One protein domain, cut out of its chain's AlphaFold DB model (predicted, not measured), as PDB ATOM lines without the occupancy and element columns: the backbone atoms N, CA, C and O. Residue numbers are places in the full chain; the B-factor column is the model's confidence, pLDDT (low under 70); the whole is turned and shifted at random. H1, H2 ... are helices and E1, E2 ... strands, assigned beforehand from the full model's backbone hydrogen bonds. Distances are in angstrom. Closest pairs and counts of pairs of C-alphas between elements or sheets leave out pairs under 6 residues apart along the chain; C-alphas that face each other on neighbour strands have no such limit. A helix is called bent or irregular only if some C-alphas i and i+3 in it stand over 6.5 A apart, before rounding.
ATOM      1  N   GLU A   2     158.691  95.773 185.944       97.00
ATOM      2  CA  GLU A   2     160.135  95.673 186.251       97.00
ATOM      3  C   GLU A   2     160.937  96.905 185.805       97.00
ATOM      4  O   GLU A   2     161.768  97.402 186.562       97.00
ATOM      5  N   VAL A   3     160.632  97.444 184.619       96.12
ATOM      6  CA  VAL A   3     161.260  98.670 184.097       96.12
ATOM      7  C   VAL A   3     160.942  99.885 184.984       96.12
ATOM      8  O   VAL A   3     161.851 100.618 185.365       96.12
ATOM      9  N   ASP A   4     159.679 100.051 185.399       97.38
ATOM     10  CA  ASP A   4     159.274 101.092 186.361       97.38
ATOM     11  C   ASP A   4     160.004 100.941 187.702       97.38
ATOM     12  O   ASP A   4     160.552 101.905 188.227       97.38
ATOM     13  N   ALA A   5     160.087  99.716 188.231       97.75
ATOM     14  CA  ALA A   5     160.782  99.451 189.483       97.75
ATOM     15  C   ALA A   5     162.275  99.816 189.410       97.75
ATOM     16  O   ALA A   5     162.827 100.314 190.393       97.75
ATOM     17  N   ALA A   6     162.922  99.602 188.260       97.94
ATOM     18  CA  ALA A   6     164.313  99.990 188.049       97.94
ATOM     19  C   ALA A   6     164.500 101.517 188.078       97.94
ATOM     20  O   ALA A   6     165.391 101.995 188.782       97.94
ATOM     21  N   ALA A   7     163.651 102.281 187.381       97.06
ATOM     22  CA  ALA A   7     163.725 103.746 187.361       97.06
ATOM     23  C   ALA A   7     163.442 104.356 188.739       97.06
ATOM     24  O   ALA A   7     164.185 105.200 189.237       97.06
ATOM     25  N   ARG A   8     162.399 103.858 189.399       96.69
ATOM     26  CA  ARG A   8     162.010 104.233 190.759       96.69
ATOM     27  C   ARG A   8     163.120 103.984 191.767       96.69
ATOM     28  O   ARG A   8     163.460 104.888 192.523       96.69
ATOM     29  N   ARG A   9     163.736 102.799 191.725       98.06
ATOM     30  CA  ARG A   9     164.892 102.473 192.566       98.06
ATOM     31  C   ARG A   9     166.073 103.393 192.273       98.06
ATOM     32  O   ARG A   9     166.682 103.885 193.212       98.06
ATOM     33  N   PHE A  10     166.401 103.622 191.000       97.19
ATOM     34  CA  PHE A  10     167.491 104.525 190.620       97.19
ATOM     35  C   PHE A  10     167.292 105.921 191.226       97.19
ATOM     36  O   PHE A  10     168.220 106.481 191.805       97.19
ATOM     37  N   LEU A  11     166.065 106.441 191.155       95.62
ATOM     38  CA  LEU A  11     165.715 107.744 191.703       95.62
ATOM     39  C   LEU A  11     165.808 107.780 193.238       95.62
ATOM     40  O   LEU A  11     166.430 108.686 193.795       95.62
ATOM     41  N   THR A  12     165.236 106.790 193.930       96.62
ATOM     42  CA  THR A  12     165.252 106.760 195.400       96.62
ATOM     43  C   THR A  12     166.639 106.470 195.971       96.62
ATOM     44  O   THR A  12     167.000 107.047 196.995       96.62
ATOM     45  N   ASP A  13     167.450 105.644 195.299       98.06
ATOM     46  CA  ASP A  13     168.854 105.399 195.668       98.06
ATOM     47  C   ASP A  13     169.694 106.692 195.557       98.06
ATOM     48  O   ASP A  13     170.664 106.867 196.293       98.06
ATOM     49  N   ALA A  14     169.298 107.630 194.685       95.81
ATOM     50  CA  ALA A  14     169.905 108.955 194.553       95.81
ATOM     51  C   ALA A  14     169.373 109.997 195.565       95.81
ATOM     52  O   ALA A  14     169.795 111.153 195.533       95.81
ATOM     53  N   GLY A  15     168.469 109.610 196.474       95.81
ATOM     54  CA  GLY A  15     167.941 110.470 197.541       95.81
ATOM     55  C   GLY A  15     166.731 111.325 197.151       95.81
ATOM     56  O   GLY A  15     166.268 112.129 197.961       95.81
ATOM     57  N   TYR A  16     166.197 111.149 195.943       95.44
ATOM     58  CA  TYR A  16     164.956 111.794 195.525       95.44
ATOM     59  C   TYR A  16     163.733 111.006 196.023       95.44
ATOM     60  O   TYR A  16     163.807 109.789 196.207       95.44
ATOM     61  N   PRO A  17     162.587 111.672 196.245       94.25
ATOM     62  CA  PRO A  17     161.356 110.975 196.585       94.25
ATOM     63  C   PRO A  17     160.882 110.097 195.424       94.25
ATOM     64  O   PRO A  17     161.112 110.387 194.251       94.25
ATOM     65  N   GLU A  18     160.161 109.037 195.767       94.12
ATOM     66  CA  GLU A  18     159.455 108.212 194.795       94.12
ATOM     67  C   GLU A  18     158.396 109.037 194.031       94.12
ATOM     68  O   GLU A  18     157.607 109.762 194.640       94.12
ATOM     69  N   TYR A  19     158.347 108.908 192.700       94.06
ATOM     70  CA  TYR A  19     157.354 109.591 191.861       94.06
ATOM     71  C   TYR A  19     155.981 108.902 191.913       94.06
ATOM     72  O   TYR A  19     155.873 107.674 191.946       94.06
ATOM     73  N   LEU A  20     154.906 109.698 191.901       93.75
ATOM     74  CA  LEU A  20     153.529 109.234 192.140       93.75
ATOM     75  C   LEU A  20     152.731 108.916 190.865       93.75
ATOM     76  O   LEU A  20     151.519 109.120 190.809       93.75
ATOM     77  N   HIS A  21     153.413 108.405 189.845       94.50
ATOM     78  CA  HIS A  21     152.830 107.992 188.569       94.50
ATOM     79  C   HIS A  21     153.577 106.774 187.990       94.50
ATOM     80  O   HIS A  21     154.476 106.217 188.628       94.50
ATOM     81  N   ALA A  22     153.166 106.327 186.804       95.69
ATOM     82  CA  ALA A  22     153.859 105.311 186.021       95.69
ATOM     83  C   ALA A  22     155.095 105.930 185.358       95.69
ATOM     84  O   ALA A  22     155.061 107.110 185.028       95.69
ATOM     85  N   LEU A  23     156.151 105.147 185.147       97.12
ATOM     86  CA  LEU A  23     157.293 105.550 184.320       97.12
ATOM     87  C   LEU A  23     156.899 105.819 182.863       97.12
ATOM     88  O   LEU A  23     157.616 106.525 182.174       97.12
ATOM     89  N   GLY A  24     155.821 105.214 182.371       95.88
ATOM     90  CA  GLY A  24     155.358 105.481 181.016       95.88
ATOM     91  C   GLY A  24     154.175 104.640 180.561       95.88
ATOM     92  O   GLY A  24     153.716 103.714 181.249       95.88
ATOM     93  N   HIS A  25     153.679 104.977 179.378       94.94
ATOM     94  CA  HIS A  25     152.460 104.457 178.772       94.94
ATOM     95  C   HIS A  25     152.641 104.177 177.277       94.94
ATOM     96  O   HIS A  25     153.608 104.606 176.657       94.94
ATOM     97  N   ASN A  26     151.702 103.447 176.675       93.94
ATOM     98  CA  ASN A  26     151.704 103.247 175.228       93.94
ATOM     99  C   ASN A  26     151.362 104.545 174.493       93.94
ATOM    100  O   ASN A  26     150.499 105.303 174.941       93.94
ATOM    101  N   VAL A  27     151.987 104.735 173.335       92.88
ATOM    102  CA  VAL A  27     151.661 105.782 172.362       92.88
ATOM    103  C   VAL A  27     151.242 105.111 171.061       92.88
ATOM    104  O   VAL A  27     151.835 104.116 170.640       92.88
ATOM    105  N   GLY A  28     150.209 105.644 170.416       91.06
ATOM    106  CA  GLY A  28     149.703 105.093 169.166       91.06
ATOM    107  C   GLY A  28     148.796 106.075 168.448       91.06
ATOM    108  O   GLY A  28     149.213 107.170 168.079       91.06
ATOM    109  N   HIS A  29     147.535 105.693 168.248       92.25
ATOM    110  CA  HIS A  29     146.537 106.620 167.700       92.25
ATOM    111  C   HIS A  29     146.175 107.720 168.705       92.25
ATOM    112  O   HIS A  29     145.726 108.800 168.316       92.25
ATOM    113  N   TYR A  30     146.372 107.439 169.993       92.75
ATOM    114  CA  TYR A  30     146.195 108.377 171.091       92.75
ATOM    115  C   TYR A  30     147.520 108.576 171.827       92.75
ATOM    116  O   TYR A  30     148.358 107.675 171.854       92.75
ATOM    117  N   ALA A  31     147.685 109.752 172.444       90.75
ATOM    118  CA  ALA A  31     148.855 110.055 173.270       90.75
ATOM    119  C   ALA A  31     148.984 109.049 174.423       90.75
ATOM    120  O   ALA A  31     150.037 108.459 174.610       90.75
ATOM    121  N   HIS A  32     147.879 108.791 175.129       92.44
ATOM    122  CA  HIS A  32     147.773 107.710 176.107       92.44
ATOM    123  C   HIS A  32     146.943 106.584 175.491       92.44
ATOM    124  O   HIS A  32     145.713 106.576 175.618       92.44
ATOM    125  N   ASP A  33     147.590 105.670 174.771       87.50
ATOM    126  CA  ASP A  33     146.876 104.555 174.151       87.50
ATOM    127  C   ASP A  33     146.543 103.460 175.180       87.50
ATOM    128  O   ASP A  33     147.224 103.273 176.191       87.50
ATOM    129  N   GLY A  34     145.455 102.732 174.941       69.94
ATOM    130  CA  GLY A  34     144.850 101.792 175.891       69.94
ATOM    131  C   GLY A  34     145.536 100.429 175.966       69.94
ATOM    132  O   GLY A  34     144.862  99.436 176.252       69.94
ATOM    133  N   GLY A  35     146.832 100.359 175.658       71.00
ATOM    134  CA  GLY A  35     147.576  99.107 175.603       71.00
ATOM    135  C   GLY A  35     147.511  98.318 176.913       71.00
ATOM    136  O   GLY A  35     147.280  98.843 178.005       71.00
ATOM    137  N   VAL A  36     147.676  97.002 176.792       69.31
ATOM    138  CA  VAL A  36     147.525  96.060 177.913       69.31
ATOM    139  C   VAL A  36     148.706  96.112 178.890       69.31
ATOM    140  O   VAL A  36     148.577  95.644 180.020       69.31
ATOM    141  N   ALA A  37     149.839  96.683 178.471       74.62
ATOM    142  CA  ALA A  37     151.088  96.724 179.220       74.62
ATOM    143  C   ALA A  37     151.601  98.159 179.352       74.62
ATOM    144  O   ALA A  37     151.870  98.820 178.355       74.62
ATOM    145  N   MET A  38     151.779  98.613 180.591       89.50
ATOM    146  CA  MET A  38     152.352  99.923 180.903       89.50
ATOM    147  C   MET A  38     153.639  99.768 181.711       89.50
ATOM    148  O   MET A  38     153.825  98.800 182.461       89.50
ATOM    149  N   LEU A  39     154.509 100.772 181.634       95.94
ATOM    150  CA  LEU A  39     155.669 100.872 182.509       95.94
ATOM    151  C   LEU A  39     155.217 101.468 183.848       95.94
ATOM    152  O   LEU A  39     155.490 102.619 184.151       95.94
ATOM    153  N   CYS A  40     154.466 100.705 184.645       95.62
ATOM    154  CA  CYS A  40     153.850 101.205 185.878       95.62
ATOM    155  C   CYS A  40     154.158 100.340 187.116       95.62
ATOM    156  O   CYS A  40     154.501  99.153 186.980       95.62
ATOM    157  N   PRO A  41     154.038 100.911 188.334       96.44
ATOM    158  CA  PRO A  41     154.212 100.163 189.569       96.44
ATOM    159  C   PRO A  41     153.028  99.220 189.802       96.44
ATOM    160  O   PRO A  41     151.929  99.402 189.282       96.44
ATOM    161  N   ARG A  42     153.221  98.232 190.678       96.06
ATOM    162  CA  ARG A  42     152.188  97.249 191.064       96.06
ATOM    163  C   ARG A  42     151.170  97.815 192.061       96.06
ATOM    164  O   ARG A  42     150.730  97.120 192.976       96.06
ATOM    165  N   TRP A  43     150.839  99.094 191.936       95.69
ATOM    166  CA  TRP A  43     149.844  99.722 192.792       95.69
ATOM    167  C   TRP A  43     148.434  99.291 192.386       95.69
ATOM    168  O   TRP A  43     148.173  99.107 191.193       95.69
ATOM    169  N   PRO A  44     147.493  99.199 193.343       95.56
ATOM    170  CA  PRO A  44     146.109  98.839 193.041       95.56
ATOM    171  C   PRO A  44     145.450  99.720 191.966       95.56
ATOM    172  O   PRO A  44     144.600  99.235 191.227       95.56
ATOM    173  N   SER A  45     145.858 100.988 191.837       93.44
ATOM    174  CA  SER A  45     145.348 101.930 190.830       93.44
ATOM    175  C   SER A  45     145.675 101.543 189.383       93.44
ATOM    176  O   SER A  45     144.920 101.898 188.481       93.44
ATOM    177  N   TYR A  46     146.765 100.807 189.149       92.38
ATOM    178  CA  TYR A  46     147.150 100.350 187.810       92.38
ATOM    179  C   TYR A  46     146.562  98.977 187.456       92.38
ATOM    180  O   TYR A  46     146.355  98.685 186.273       92.38
ATOM    181  N   GLY A  47     146.230  98.169 188.468       92.50
ATOM    182  CA  GLY A  47     145.647  96.839 188.300       92.50
ATOM    183  C   GLY A  47     146.536  95.916 187.463       92.50
ATOM    184  O   GLY A  47     147.761  95.930 187.588       92.50
ATOM    185  N   GLU A  48     145.919  95.145 186.569       91.81
ATOM    186  CA  GLU A  48     146.619  94.149 185.742       91.81
ATOM    187  C   GLU A  48     147.591  94.748 184.714       91.81
ATOM    188  O   GLU A  48     148.481  94.051 184.234       91.81
ATOM    189  N   ARG A  49     147.499  96.054 184.417       91.25
ATOM    190  CA  ARG A  49     148.391  96.721 183.447       91.25
ATOM    191  C   ARG A  49     149.863  96.643 183.845       91.25
ATOM    192  O   ARG A  49     150.731  96.635 182.978       91.25
ATOM    193  N   ALA A  50     150.142  96.552 185.147       93.12
ATOM    194  CA  ALA A  50     151.498  96.398 185.666       93.12
ATOM    195  C   ALA A  50     152.141  95.060 185.264       93.12
ATOM    196  O   ALA A  50     153.374  94.970 185.230       93.12
ATOM    197  N   TYR A  51     151.322  94.048 184.960       93.62
ATOM    198  CA  TYR A  51     151.721  92.682 184.618       93.62
ATOM    199  C   TYR A  51     151.549  92.346 183.131       93.62
ATOM    200  O   TYR A  51     151.882  91.234 182.726       93.62
ATOM    201  N   GLY A  52     151.049  93.284 182.320       91.50
ATOM    202  CA  GLY A  52     150.981  93.120 180.873       91.50
ATOM    203  C   GLY A  52     152.367  92.893 180.265       91.50
ATOM    204  O   GLY A  52     153.365  93.447 180.734       91.50
ATOM    205  N   LEU A  53     152.425  92.069 179.218       91.94
ATOM    206  CA  LEU A  53     153.661  91.811 178.486       91.94
ATOM    207  C   LEU A  53     153.973  92.967 177.538       91.94
ATOM    208  O   LEU A  53     153.110  93.424 176.790       91.94
ATOM    209  N   ILE A  54     155.230  93.400 177.568       92.50
ATOM    210  CA  ILE A  54     155.783  94.302 176.566       92.50
ATOM    211  C   ILE A  54     156.090  93.467 175.317       92.50
ATOM    212  O   ILE A  54     156.772  92.445 175.408       92.50
ATOM    213  N   GLU A  55     155.578  93.891 174.166       93.19
ATOM    214  CA  GLU A  55     155.652  93.154 172.904       93.19
ATOM    215  C   GLU A  55     156.350  93.974 171.807       93.19
ATOM    216  O   GLU A  55     156.249  95.205 171.797       93.19
ATOM    217  N   PRO A  56     157.036  93.325 170.847       95.81
ATOM    218  CA  PRO A  56     157.661  94.021 169.726       95.81
ATOM    219  C   PRO A  56     156.674  94.887 168.932       95.81
ATOM    220  O   PRO A  56     155.530  94.494 168.708       95.81
ATOM    221  N   ASN A  57     157.162  96.022 168.427       93.38
ATOM    222  CA  ASN A  57     156.421  97.080 167.726       93.38
ATOM    223  C   ASN A  57     155.514  97.953 168.606       93.38
ATOM    224  O   ASN A  57     154.815  98.816 168.079       93.38
ATOM    225  N   GLN A  58     155.523  97.771 169.927       94.06
ATOM    226  CA  GLN A  58     154.935  98.757 170.829       94.06
ATOM    227  C   GLN A  58     155.834  99.993 170.911       94.06
ATOM    228  O   GLN A  58     157.055  99.872 171.003       94.06
ATOM    229  N   LEU A  59     155.215 101.171 170.915       94.44
ATOM    230  CA  LEU A  59     155.864 102.431 171.256       94.44
ATOM    231  C   LEU A  59     155.417 102.826 172.666       94.44
ATOM    232  O   LEU A  59     154.216 102.841 172.958       94.44
ATOM    233  N   LEU A  60     156.377 103.074 173.551       95.75
ATOM    234  CA  LEU A  60     156.147 103.393 174.959       95.75
ATOM    235  C   LEU A  60     156.883 104.678 175.321       95.75
ATOM    236  O   LEU A  60     158.029 104.849 174.907       95.75
ATOM    237  N   THR A  61     156.269 105.528 176.134       96.88
ATOM    238  CA  THR A  61     156.974 106.640 176.777       96.88
ATOM    239  C   THR A  61     157.901 106.109 177.870       96.88
ATOM    240  O   THR A  61     157.644 105.079 178.503       96.88
ATOM    241  N   ILE A  62     159.003 106.817 178.081       96.69
ATOM    242  CA  ILE A  62     159.837 106.766 179.276       96.69
ATOM    243  C   ILE A  62     159.880 108.200 179.785       96.69
ATOM    244  O   ILE A  62     160.660 109.017 179.304       96.69
ATOM    245  N   GLU A  63     159.006 108.500 180.735       96.06
ATOM    246  CA  GLU A  63     158.760 109.841 181.251       96.06
ATOM    247  C   GLU A  63     159.037 109.890 182.753       96.06
ATOM    248  O   GLU A  63     158.486 109.146 183.573       96.06
ATOM    249  N   LEU A  64     159.930 110.791 183.140       94.31
ATOM    250  CA  LEU A  64     160.220 111.031 184.541       94.31
ATOM    251  C   LEU A  64     160.491 112.506 184.759       94.31
ATOM    252  O   LEU A  64     161.167 113.160 183.966       94.31
ATOM    253  N   GLY A  65     160.021 113.020 185.890       93.44
ATOM    254  CA  GLY A  65     160.486 114.306 186.363       93.44
ATOM    255  C   GLY A  65     160.655 114.371 187.865       93.44
ATOM    256  O   GLY A  65     160.141 113.555 188.634       93.44
ATOM    257  N   VAL A  66     161.455 115.348 188.268       93.69
ATOM    258  CA  VAL A  66     161.920 115.536 189.636       93.69
ATOM    259  C   VAL A  66     161.791 116.997 190.031       93.69
ATOM    260  O   VAL A  66     161.984 117.910 189.226       93.69
ATOM    261  N   TRP A  67     161.485 117.222 191.305       92.81
ATOM    262  CA  TRP A  67     161.554 118.548 191.901       92.81
ATOM    263  C   TRP A  67     162.985 118.854 192.337       92.81
ATOM    264  O   TRP A  67     163.637 118.041 192.989       92.81
ATOM    265  N   THR A  68     163.443 120.053 192.001       90.50
ATOM    266  CA  THR A  68     164.724 120.626 192.418       90.50
ATOM    267  C   THR A  68     164.481 121.948 193.146       90.50
ATOM    268  O   THR A  68     163.365 122.474 193.148       90.50
ATOM    269  N   GLU A  69     165.529 122.541 193.719       94.12
ATOM    270  CA  GLU A  69     165.457 123.890 194.296       94.12
ATOM    271  C   GLU A  69     165.128 124.989 193.264       94.12
ATOM    272  O   GLU A  69     164.682 126.074 193.631       94.12
ATOM    273  N   HIS A  70     165.304 124.700 191.971       93.38
ATOM    274  CA  HIS A  70     165.071 125.629 190.866       93.38
ATOM    275  C   HIS A  70     163.778 125.345 190.086       93.38
ATOM    276  O   HIS A  70     163.506 126.008 189.088       93.38
ATOM    277  N   GLY A  71     162.962 124.388 190.539       94.69
ATOM    278  CA  GLY A  71     161.705 124.003 189.896       94.69
ATOM    279  C   GLY A  71     161.667 122.535 189.476       94.69
ATOM    280  O   GLY A  71     162.478 121.722 189.925       94.69
ATOM    281  N   TYR A  72     160.688 122.194 188.641       94.12
ATOM    282  CA  TYR A  72     160.478 120.838 188.141       94.12
ATOM    283  C   TYR A  72     161.230 120.622 186.827       94.12
ATOM    284  O   TYR A  72     161.115 121.434 185.909       94.12
ATOM    285  N   SER A  84     164.308  91.978 170.424       96.44
ATOM    286  CA  SER A  84     165.474  91.726 171.276       96.44
ATOM    287  C   SER A  84     165.742  92.826 172.307       96.44
ATOM    288  O   SER A  84     166.778  92.782 172.968       96.44
ATOM    289  N   GLY A  85     164.863  93.821 172.440       95.94
ATOM    290  CA  GLY A  85     165.085  94.951 173.338       95.94
ATOM    291  C   GLY A  85     164.213  96.150 172.994       95.94
ATOM    292  O   GLY A  85     163.028  96.001 172.706       95.94
ATOM    293  N   ALA A  86     164.806  97.339 173.035       96.69
ATOM    294  CA  ALA A  86     164.161  98.581 172.641       96.69
ATOM    295  C   ALA A  86     165.174  99.528 171.986       96.69
ATOM    296  O   ALA A  86     166.372  99.461 172.269       96.69
ATOM    297  N   GLU A  87     164.675 100.402 171.125       97.75
ATOM    298  CA  GLU A  87     165.429 101.438 170.426       97.75
ATOM    299  C   GLU A  87     164.765 102.793 170.670       97.75
ATOM    300  O   GLU A  87     163.544 102.875 170.797       97.75
ATOM    301  N   TRP A  88     165.555 103.864 170.726       97.69
ATOM    302  CA  TRP A  88     164.996 105.211 170.792       97.69
ATOM    303  C   TRP A  88     164.255 105.530 169.496       97.69
ATOM    304  O   TRP A  88     164.816 105.386 168.408       97.69
ATOM    305  N   PHE A  89     163.002 105.963 169.610       96.75
ATOM    306  CA  PHE A  89     162.195 106.342 168.453       96.75
ATOM    307  C   PHE A  89     162.698 107.641 167.809       96.75
ATOM    308  O   PHE A  89     162.667 107.796 166.587       96.75
TER     309      PHE A  89
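AT A GLANCE: This is residues 2 to 72 and 84 to 89 of the 105 residues of the protein "M24 family metallopeptidase" of Anaerolineae bacterium (UniProt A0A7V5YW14). One long strand, E1, runs along most of the longest axis, with helix H1 beside it and pointing much the same way. From the end of H1 a long loop, residues 14 to 46, folds back through the middle, while the small helix H2 and the short strand E2 lie towards the end where E1 begins. The printed part has 77 residues with two named helices and two named strands, in the order H1, H2, E1, E2; no two named strands pair, and the class is mixed, with under half of the residues in named elements. The whole is only just compact, close to loose, with a radius of gyration of the C-alphas of 13.4 A and spans of 38 by 28 by 25 A.

HOW THE PARTS SIT: H1, residues 2 to 13, has each O i to N i+4 pair within hydrogen-bond range. H2, residues 47 to 51, has 0 of 1 such pairs but 2 of 2 O i to N i+3 pairs within range, and is apart from H1. E1, residues 59 to 68, is near H1, with 9 pairs of C-alphas within 10 A. Residues 26 to 27 pair antiparallel with residues 59 to 60 of E1, and residues 71 to 72 with its residues 67 to 68. E2, residues 85 to 88, is near E1, with 5 such pairs, but apart from H1 and H2.

IN THESE COORDINATES: H1 begins at C-alpha 2, (160.135, 95.673, 186.251), and is 16.1 A long. H2 is 8.2 A long and neither bent nor irregular, but only just: C-alphas 47 and 50 are 6.4 A apart. E1 is 29.3 A long; E2, 10.6 A long, ends at C-alpha 88, (164.996, 105.211, 170.792).

THE WHOLE: The C-alphas farthest apart, of Glu 69 and Ser 84, are 39.6 A apart. Residues 73 to 83 are not printed, and C-alphas 72 and 84 are 34.0 A apart across this cut. The link from H1 to H2 is long. Residues 34 and 36 have pLDDT under 70.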